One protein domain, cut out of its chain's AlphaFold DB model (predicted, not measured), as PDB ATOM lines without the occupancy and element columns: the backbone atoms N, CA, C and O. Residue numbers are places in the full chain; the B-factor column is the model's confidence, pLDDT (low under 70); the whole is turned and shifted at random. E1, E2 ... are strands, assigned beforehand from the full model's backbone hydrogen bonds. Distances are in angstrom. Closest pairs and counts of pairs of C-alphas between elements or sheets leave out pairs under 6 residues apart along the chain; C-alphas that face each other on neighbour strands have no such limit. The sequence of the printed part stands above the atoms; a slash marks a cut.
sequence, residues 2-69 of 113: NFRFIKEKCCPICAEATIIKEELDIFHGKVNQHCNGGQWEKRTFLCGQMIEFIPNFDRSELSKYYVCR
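What this domain is: This is residues 2 to 69 of the 113 residues of an uncharacterized protein of Paenibacillaceae bacterium (UniProt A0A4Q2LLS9). With little regular structure, one small twisted sheet of four strands has residues 2 to 18 passing over one face, while the long loop of residues 25 to 40 reaches out beyond one end. The 68 printed residues hold E1, E2, E3, E4, an antiparallel meander, each strand the neighbour of the one before; under half are in these strands, class all strand. It is compact, radius of gyration of the C-alphas 12.0 A, spanning 34 by 23 by 21 A.

How they stand to each other: E1, residues 19 to 24, and E2, residues 41 to 45, form a hairpin at 164 degrees, N 23 and O 42 being 2.9 A apart. E2 and E3, residues 50 to 54, form a hairpin, with N 43 and O 51 at 2.9 A. E3 and E4, residues 59 to 62, form a hairpin, with N 61 and O 52 at 2.8 A. E1 and E4, the edge strands, are apart.

Where its parts are: E1 measures 14.5 A from C-alpha 19 at (-7.990, 14.939, 4.971), E2 13.5 A, E3 12.7 A, and E4 10.2 A to C-alpha 62 at (-21.716, 11.809, 3.224).

The domain as a whole: The C-alphas farthest apart, of Glu 16 and His 28, are 35.9 A apart. E1 to E2 is a long link. The printed part has no cut, and no printed residue is under pLDDT 70.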
ATOM      1  N   ASN A   2      -5.986   2.781  11.317       79.06
ATOM      2  CA  ASN A   2      -5.982   2.028  10.055       79.06
ATOM      3  C   ASN A   2      -7.417   1.864   9.536       79.06
ATOM      4  O   ASN A   2      -8.134   0.982  10.003       79.06
ATOM      5  N   PHE A   3      -7.827   2.747   8.621       90.88
ATOM      6  CA  PHE A   3      -9.155   2.738   8.002       90.88
ATOM      7  C   PHE A   3      -9.247   1.644   6.934       90.88
ATOM      8  O   PHE A   3      -8.474   1.590   5.970       90.88
ATOM      9  N   ARG A   4     -10.221   0.759   7.099       89.75
ATOM     10  CA  ARG A   4     -10.484  -0.386   6.235       89.75
ATOM     11  C   ARG A   4     -11.488  -0.065   5.142       89.75
ATOM     12  O   ARG A   4     -11.307  -0.605   4.053       89.75
ATOM     13  N   PHE A   5     -12.455   0.816   5.379       93.94
ATOM     14  CA  PHE A   5     -13.601   0.991   4.485       93.94
ATOM     15  C   PHE A   5     -13.595   2.332   3.742       93.94
ATOM     16  O   PHE A   5     -13.794   2.339   2.530       93.94
ATOM     17  N   ILE A   6     -13.266   3.449   4.396       95.62
ATOM     18  CA  ILE A   6     -13.179   4.757   3.721       95.62
ATOM     19  C   ILE A   6     -11.840   4.872   2.975       95.62
ATOM     20  O   ILE A   6     -10.756   4.902   3.577       95.62
ATOM     21  N   LYS A   7     -11.887   4.981   1.642       94.81
ATOM     22  CA  LYS A   7     -10.697   5.009   0.757       94.81
ATOM     23  C   LYS A   7     -10.436   6.366   0.114       94.81
ATOM     24  O   LYS A   7      -9.357   6.587  -0.432       94.81
ATOM     25  N   GLU A   8     -11.389   7.278   0.216       95.19
ATOM     26  CA  GLU A   8     -11.356   8.611  -0.361       95.19
ATOM     27  C   GLU A   8     -10.197   9.416   0.230       95.19
ATOM     28  O   GLU A   8     -10.132   9.644   1.441       95.19
ATOM     29  N   LYS A   9      -9.276   9.847  -0.636       95.50
ATOM     30  CA  LYS A   9      -8.126  10.689  -0.266       95.50
ATOM     31  C   LYS A   9      -8.426  12.184  -0.371       95.50
ATOM     32  O   LYS A   9      -7.747  12.988   0.258       95.50
ATOM     33  N   CYS A  10      -9.460  12.527  -1.134       96.75
ATOM     34  CA  CYS A  10      -9.940  13.884  -1.342       96.75
ATOM     35  C   CYS A  10     -11.450  13.943  -1.108       96.75
ATOM     36  O   CYS A  10     -12.143  12.930  -1.224       96.75
ATOM     37  N   CYS A  11     -11.965  15.135  -0.803       96.94
ATOM     38  CA  CYS A  11     -13.400  15.344  -0.653       96.94
ATOM     39  C   CYS A  11     -14.138  14.992  -1.960       96.94
ATOM     40  O   CYS A  11     -13.830  15.579  -2.994       96.94
ATOM     41  N   PRO A  12     -15.166  14.127  -1.938       96.06
ATOM     42  CA  PRO A  12     -15.870  13.688  -3.145       96.06
ATOM     43  C   PRO A  12     -16.766  14.771  -3.760       96.06
ATOM     44  O   PRO A  12     -17.276  14.586  -4.856       96.06
ATOM     45  N   ILE A  13     -16.969  15.896  -3.064       96.62
ATOM     46  CA  ILE A  13     -17.774  17.019  -3.558       96.62
ATOM     47  C   ILE A  13     -16.927  18.043  -4.312       96.62
ATOM     48  O   ILE A  13     -17.324  18.490  -5.379       96.62
ATOM     49  N   CYS A  14     -15.783  18.445  -3.752       96.00
ATOM     50  CA  CYS A  14     -14.933  19.475  -4.364       96.00
ATOM     51  C   CYS A  14     -13.662  18.927  -5.013       96.00
ATOM     52  O   CYS A  14     -12.939  19.701  -5.619       96.00
ATOM     53  N   ALA A  15     -13.365  17.633  -4.860       95.88
ATOM     54  CA  ALA A  15     -12.176  16.927  -5.354       95.88
ATOM     55  C   ALA A  15     -10.802  17.447  -4.871       95.88
ATOM     56  O   ALA A  15      -9.813  16.728  -4.982       95.88
ATOM     57  N   GLU A  16     -10.730  18.641  -4.285       93.00
ATOM     58  CA  GLU A  16      -9.477  19.314  -3.924       93.00
ATOM     59  C   GLU A  16      -9.118  19.183  -2.441       93.00
ATOM     60  O   GLU A  16      -7.945  19.125  -2.076       93.00
ATOM     61  N   ALA A  17     -10.120  19.155  -1.558       95.12
ATOM     62  CA  ALA A  17      -9.861  19.234  -0.127       95.12
ATOM     63  C   ALA A  17      -9.238  17.946   0.424       95.12
ATOM     64  O   ALA A  17      -9.774  16.850   0.238       95.12
ATOM     65  N   THR A  18      -8.146  18.115   1.168       96.81
ATOM     66  CA  THR A  18      -7.388  17.046   1.823       96.81
ATOM     67  C   THR A  18      -8.004  16.634   3.160       96.81
ATOM     68  O   THR A  18      -8.870  17.316   3.712       96.81
ATOM     69  N   ILE A  19      -7.563  15.491   3.682       97.12
ATOM     70  CA  ILE A  19      -7.990  14.939   4.971       97.12
ATOM     71  C   ILE A  19      -7.368  15.751   6.113       97.12
ATOM     72  O   ILE A  19      -6.160  15.974   6.118       97.12
ATOM     73  N   ILE A  20      -8.181  16.144   7.096       97.25
ATOM     74  CA  ILE A  20      -7.722  16.845   8.310       97.25
ATOM     75  C   ILE A  20      -7.983  16.066   9.599       97.25
ATOM     76  O   ILE A  20      -7.391  16.377  10.631       97.25
ATOM     77  N   LYS A  21      -8.882  15.076   9.566       96.50
ATOM     78  CA  LYS A  21      -9.233  14.275  10.738       96.50
ATOM     79  C   LYS A  21      -9.701  12.886  10.327       96.50
ATOM     80  O   LYS A  21     -10.454  12.741   9.364       96.50
ATOM     81  N   GLU A  22      -9.278  11.892  11.092       96.62
ATOM     82  CA  GLU A  22      -9.721  10.506  10.985       96.62
ATOM     83  C   GLU A  22     -10.099  10.009  12.380       96.62
ATOM     84  O   GLU A  22      -9.342  10.190  13.333       96.62
ATOM     85  N   GLU A  23     -11.278   9.407  12.501       95.50
ATOM     86  CA  GLU A  23     -11.823   8.902  13.757       95.50
ATOM     87  C   GLU A  23     -12.390   7.493  13.582       95.50
ATOM     88  O   GLU A  23     -13.092   7.197  12.614       95.50
ATOM     89  N   LEU A  24     -12.115   6.635  14.560       94.75
ATOM     90  CA  LEU A  24     -12.848   5.393  14.762       94.75
ATOM     91  C   LEU A  24     -13.812   5.601  15.920       94.75
ATOM     92  O   LEU A  24     -13.450   6.247  16.904       94.75
ATOM     93  N   ASP A  25     -15.010   5.041  15.821       92.31
ATOM     94  CA  ASP A  25     -15.916   5.016  16.963       92.31
ATOM     95  C   ASP A  25     -15.358   4.095  18.060       92.31
ATOM     96  O   ASP A  25     -14.894   2.985  17.782       92.31
ATOM     97  N   ILE A  26     -15.360   4.566  19.308       93.31
ATOM     98  CA  ILE A  26     -14.770   3.866  20.456       93.31
ATOM     99  C   ILE A  26     -15.833   3.714  21.539       93.31
ATOM    100  O   ILE A  26     -16.347   4.699  22.063       93.31
ATOM    101  N   PHE A  27     -16.096   2.472  21.938       91.38
ATOM    102  CA  PHE A  27     -17.020   2.122  23.010       91.38
ATOM    103  C   PHE A  27     -16.271   1.351  24.105       91.38
ATOM    104  O   PHE A  27     -15.613   0.345  23.836       91.38
ATOM    105  N   HIS A  28     -16.309   1.849  25.348       90.88
ATOM    106  CA  HIS A  28     -15.560   1.294  26.493       90.88
ATOM    107  C   HIS A  28     -14.060   1.059  26.214       90.88
ATOM    108  O   HIS A  28     -13.495   0.021  26.563       90.88
ATOM    109  N   GLY A  29     -13.403   2.019  25.555       91.19
ATOM    110  CA  GLY A  29     -11.965   1.955  25.258       91.19
ATOM    111  C   GLY A  29     -11.579   0.959  24.159       91.19
ATOM    112  O   GLY A  29     -10.392   0.740  23.927       91.19
ATOM    113  N   LYS A  30     -12.554   0.359  23.470       90.81
ATOM    114  CA  LYS A  30     -12.343  -0.537  22.330       90.81
ATOM    115  C   LYS A  30     -12.994   0.042  21.085       90.81
ATOM    116  O   LYS A  30     -13.992   0.747  21.181       90.81
ATOM    117  N   VAL A  31     -12.434  -0.269  19.917       91.62
ATOM    118  CA  VAL A  31     -13.063   0.097  18.643       91.62
ATOM    119  C   VAL A  31     -14.444  -0.542  18.590       91.62
ATOM    120  O   VAL A  31     -14.570  -1.756  18.762       91.62
ATOM    121  N   ASN A  32     -15.464   0.284  18.378       91.12
ATOM    122  CA  ASN A  32     -16.822  -0.181  18.201       91.12
ATOM    123  C   ASN A  32     -16.893  -0.951  16.876       91.12
ATOM    124  O   ASN A  32     -16.649  -0.397  15.800       91.12
ATOM    125  N   GLN A  33     -17.158  -2.249  16.969       91.69
ATOM    126  CA  GLN A  33     -17.183  -3.159  15.835       91.69
ATOM    127  C   GLN A  33     -18.567  -3.789  15.738       91.69
ATOM    128  O   GLN A  33     -19.088  -4.335  16.710       91.69
ATOM    129  N   HIS A  34     -19.162  -3.708  14.557       91.69
ATOM    130  CA  HIS A  34     -20.443  -4.329  14.266       91.69
ATOM    131  C   HIS A  34     -20.284  -5.855  14.140       91.69
ATOM    132  O   HIS A  34     -19.185  -6.365  13.915       91.69
ATOM    133  N   CYS A  35     -21.381  -6.608  14.246       89.44
ATOM    134  CA  CYS A  35     -21.347  -8.076  14.223       89.44
ATOM    135  C   CYS A  35     -20.829  -8.675  12.901       89.44
ATOM    136  O   CYS A  35     -20.324  -9.793  12.895       89.44
ATOM    137  N   ASN A  36     -20.896  -7.926  11.795       87.31
ATOM    138  CA  ASN A  36     -20.309  -8.300  10.501       87.31
ATOM    139  C   ASN A  36     -18.807  -7.971  10.388       87.31
ATOM    140  O   ASN A  36     -18.215  -8.133   9.326       87.31
ATOM    141  N   GLY A  37     -18.186  -7.483  11.463       87.12
ATOM    142  CA  GLY A  37     -16.771  -7.134  11.509       87.12
ATOM    143  C   GLY A  37     -16.436  -5.722  11.018       87.12
ATOM    144  O   GLY A  37     -15.275  -5.321  11.141       87.12
ATOM    145  N   GLY A  38     -17.411  -4.959  10.512       90.06
ATOM    146  CA  GLY A  38     -17.228  -3.561  10.119       90.06
ATOM    147  C   GLY A  38     -16.998  -2.636  11.318       90.06
ATOM    148  O   GLY A  38     -17.482  -2.899  12.417       90.06
ATOM    149  N   GLN A  39     -16.249  -1.553  11.115       93.19
ATOM    150  CA  GLN A  39     -15.944  -0.545  12.139       93.19
ATOM    151  C   GLN A  39     -16.505   0.798  11.685       93.19
ATOM    152  O   GLN A  39     -16.379   1.123  10.511       93.19
ATOM    153  N   TRP A  40     -17.104   1.579  12.583       94.25
ATOM    154  CA  TRP A  40     -17.554   2.926  12.229       94.25
ATOM    155  C   TRP A  40     -16.338   3.835  12.060       94.25
ATOM    156  O   TRP A  40     -15.645   4.169  13.024       94.25
ATOM    157  N   GLU A  41     -16.092   4.217  10.813       96.31
ATOM    158  CA  GLU A  41     -15.007   5.101  10.402       96.31
ATOM    159  C   GLU A  41     -15.587   6.466  10.051       96.31
ATOM    160  O   GLU A  41     -16.649   6.552   9.432       96.31
ATOM    161  N   LYS A  42     -14.886   7.539  10.414       96.88
ATOM    162  CA  LYS A  42     -15.243   8.906  10.029       96.88
ATOM    163  C   LYS A  42     -14.014   9.643   9.528       96.88
ATOM    164  O   LYS A  42     -12.981   9.662  10.194       96.88
ATOM    165  N   ARG A  43     -14.115  10.272   8.359       97.38
ATOM    166  CA  ARG A  43     -13.041  11.070   7.753       97.38
ATOM    167  C   ARG A  43     -13.545  12.473   7.458       97.38
ATOM    168  O   ARG A  43     -14.517  12.633   6.722       97.38
ATOM    169  N   THR A  44     -12.875  13.484   8.003       97.88
ATOM    170  CA  THR A  44     -13.195  14.899   7.776       97.88
ATOM    171  C   THR A  44     -12.167  15.534   6.848       97.88
ATOM    172  O   THR A  44     -10.958  15.370   7.033       97.88
ATOM    173  N   PHE A  45     -12.652  16.296   5.870       98.06
ATOM    174  CA  PHE A  45     -11.839  17.031   4.905       98.06
ATOM    175  C   PHE A  45     -11.735  18.516   5.266       98.06
ATOM    176  O   PHE A  45     -12.614  19.067   5.929       98.06
ATOM    177  N   LEU A  46     -10.693  19.187   4.770       97.81
ATOM    178  CA  LEU A  46     -10.420  20.608   5.020       97.81
ATOM    179  C   LEU A  46     -11.599  21.524   4.648       97.81
ATOM    180  O   LEU A  46     -11.868  22.509   5.332       97.81
ATOM    181  N   CYS A  47     -12.354  21.176   3.604       97.12
ATOM    182  CA  CYS A  47     -13.550  21.912   3.188       97.12
ATOM    183  C   CYS A  47     -14.740  21.764   4.154       97.12
ATOM    184  O   CYS A  47     -15.803  22.319   3.886       97.12
ATOM    185  N   GLY A  48     -14.608  20.985   5.230       96.88
ATOM    186  CA  GLY A  48     -15.651  20.727   6.220       96.88
ATOM    187  C   GLY A  48     -16.571  19.545   5.906       96.88
ATOM    188  O   GLY A  48     -17.429  19.244   6.727       96.88
ATOM    189  N   GLN A  49     -16.404  18.858   4.767       97.94
ATOM    190  CA  GLN A  49     -17.170  17.640   4.473       97.94
ATOM    191  C   GLN A  49     -16.712  16.496   5.376       97.94
ATOM    192  O   GLN A  49     -15.511  16.340   5.603       97.94
ATOM    193  N   MET A  50     -17.646  15.654   5.815       98.00
ATOM    194  CA  MET A  50     -17.322  14.380   6.458       98.00
ATOM    195  C   MET A  50     -17.906  13.199   5.676       98.00
ATOM    196  O   MET A  50     -19.025  13.293   5.163       98.00
ATOM    197  N   ILE A  51     -17.139  12.113   5.582       97.62
ATOM    198  CA  ILE A  51     -17.605  10.790   5.144       97.62
ATOM    199  C   ILE A  51     -17.637   9.878   6.361       97.62
ATOM    200  O   ILE A  51     -16.716   9.901   7.178       97.62
ATOM    201  N   GLU A  52     -18.684   9.073   6.454       96.75
ATOM    202  CA  GLU A  52     -18.886   8.086   7.506       96.75
ATOM    203  C   GLU A  52     -19.101   6.721   6.858       96.75
ATOM    204  O   GLU A  52     -19.909   6.601   5.939       96.75
ATOM    205  N   PHE A  53     -18.409   5.686   7.323       96.50
ATOM    206  CA  PHE A  53     -18.754   4.315   6.961       96.50
ATOM    207  C   PHE A  53     -19.763   3.769   7.965       96.50
ATOM    208  O   PHE A  53     -19.542   3.849   9.176       96.50
ATOM    209  N   ILE A  54     -20.859   3.203   7.458       93.50
ATOM    210  CA  ILE A  54     -21.941   2.637   8.264       93.50
ATOM    211  C   ILE A  54     -21.930   1.110   8.099       93.50
ATOM    212  O   ILE A  54     -22.477   0.601   7.115       93.50
ATOM    213  N   PRO A  55     -21.368   0.352   9.063       93.31
ATOM    214  CA  PRO A  55     -21.254  -1.103   8.985       93.31
ATOM    215  C   PRO A  55     -22.574  -1.835   8.750       93.31
ATOM    216  O   PRO A  55     -22.583  -2.859   8.073       93.31
ATOM    217  N   ASN A  56     -23.690  -1.315   9.273       91.75
ATOM    218  CA  ASN A  56     -25.021  -1.905   9.097       91.75
ATOM    219  C   ASN A  56     -25.444  -2.007   7.625       91.75
ATOM    220  O   ASN A  56     -26.209  -2.902   7.279       91.75
ATOM    221  N   PHE A  57     -24.966  -1.090   6.778       91.56
ATOM    222  CA  PHE A  57     -25.317  -1.009   5.356       91.56
ATOM    223  C   PHE A  57     -24.128  -1.264   4.427       91.56
ATOM    224  O   PHE A  57     -24.285  -1.140   3.216       91.56
ATOM    225  N   ASP A  58     -22.957  -1.576   4.993       93.38
ATOM    226  CA  ASP A  58     -21.696  -1.801   4.277       93.38
ATOM    227  C   ASP A  58     -21.396  -0.719   3.224       93.38
ATOM    228  O   ASP A  58     -20.995  -0.991   2.094       93.38
ATOM    229  N   ARG A  59     -21.648   0.547   3.578       94.50
ATOM    230  CA  ARG A  59     -21.449   1.676   2.665       94.50
ATOM    231  C   ARG A  59     -20.933   2.913   3.377       94.50
ATOM    232  O   ARG A  59     -21.241   3.161   4.545       94.50
ATOM    233  N   SER A  60     -20.182   3.702   2.621       96.31
ATOM    234  CA  SER A  60     -19.789   5.055   2.994       96.31
ATOM    235  C   SER A  60     -20.877   6.043   2.590       96.31
ATOM    236  O   SER A  60     -21.405   5.986   1.479       96.31
ATOM    237  N   GLU A  61     -21.195   6.970   3.481       96.75
ATOM    238  CA  GLU A  61     -22.160   8.036   3.253       96.75
ATOM    239  C   GLU A  61     -21.542   9.398   3.561       96.75
ATOM    240  O   GLU A  61     -20.657   9.538   4.408       96.75
ATOM    241  N   LEU A  62     -22.036  10.431   2.879       96.69
ATOM    242  CA  LEU A  62     -21.716  11.809   3.224       96.69
ATOM    243  C   LEU A  62     -22.542  12.245   4.425       96.69
ATOM    244  O   LEU A  62     -23.769  12.129   4.431       96.69
ATOM    245  N   SER A  63     -21.869  12.811   5.421       94.94
ATOM    246  CA  SER A  63     -22.547  13.359   6.584       94.94
ATOM    247  C   SER A  63     -23.439  14.533   6.183       94.94
ATOM    248  O   SER A  63     -22.997  15.473   5.518       94.94
ATOM    249  N   LYS A  64     -24.695  14.507   6.636       92.44
ATOM    250  CA  LYS A  64     -25.674  15.582   6.390       92.44
ATOM    251  C   LYS A  64     -25.376  16.846   7.196       92.44
ATOM    252  O   LYS A  64     -25.789  17.934   6.809       92.44
ATOM    253  N   TYR A  65     -24.669  16.700   8.316       93.12
ATOM    254  CA  TYR A  65     -24.360  17.799   9.233       93.12
ATOM    255  C   TYR A  65     -23.051  18.513   8.877       93.12
ATOM    256  O   TYR A  65     -22.895  19.700   9.160       93.12
ATOM    257  N   TYR A  66     -22.127  17.810   8.220       95.31
ATOM    258  CA  TYR A  66     -20.809  18.313   7.840       95.31
ATOM    259  C   TYR A  66     -20.726  18.415   6.323       95.31
ATOM    260  O   TYR A  66     -20.344  17.463   5.645       95.31
ATOM    261  N   VAL A  67     -21.136  19.570   5.799       95.56
ATOM    262  CA  VAL A  67     -21.262  19.821   4.360       95.56
ATOM    263  C   VAL A  67     -20.025  20.546   3.833       95.56
ATOM    264  O   VAL A  67     -19.541  21.500   4.442       95.56
ATOM    265  N   CYS A  68     -19.540  20.119   2.666       97.31
ATOM    266  CA  CYS A  68     -18.484  20.799   1.923       97.31
ATOM    267  C   CYS A  68     -18.814  22.286   1.707       97.31
ATOM    268  O   CYS A  68     -19.796  22.621   1.046       97.31
ATOM    269  N   ARG A  69     -17.953  23.184   2.196       95.81
ATOM    270  CA  ARG A  69     -18.115  24.640   2.036       95.81
ATOM    271  C   ARG A  69     -17.946  25.127   0.596       95.81
ATOM    272  O   ARG A  69     -18.430  26.205   0.274       95.81
TER     273      ARG A  69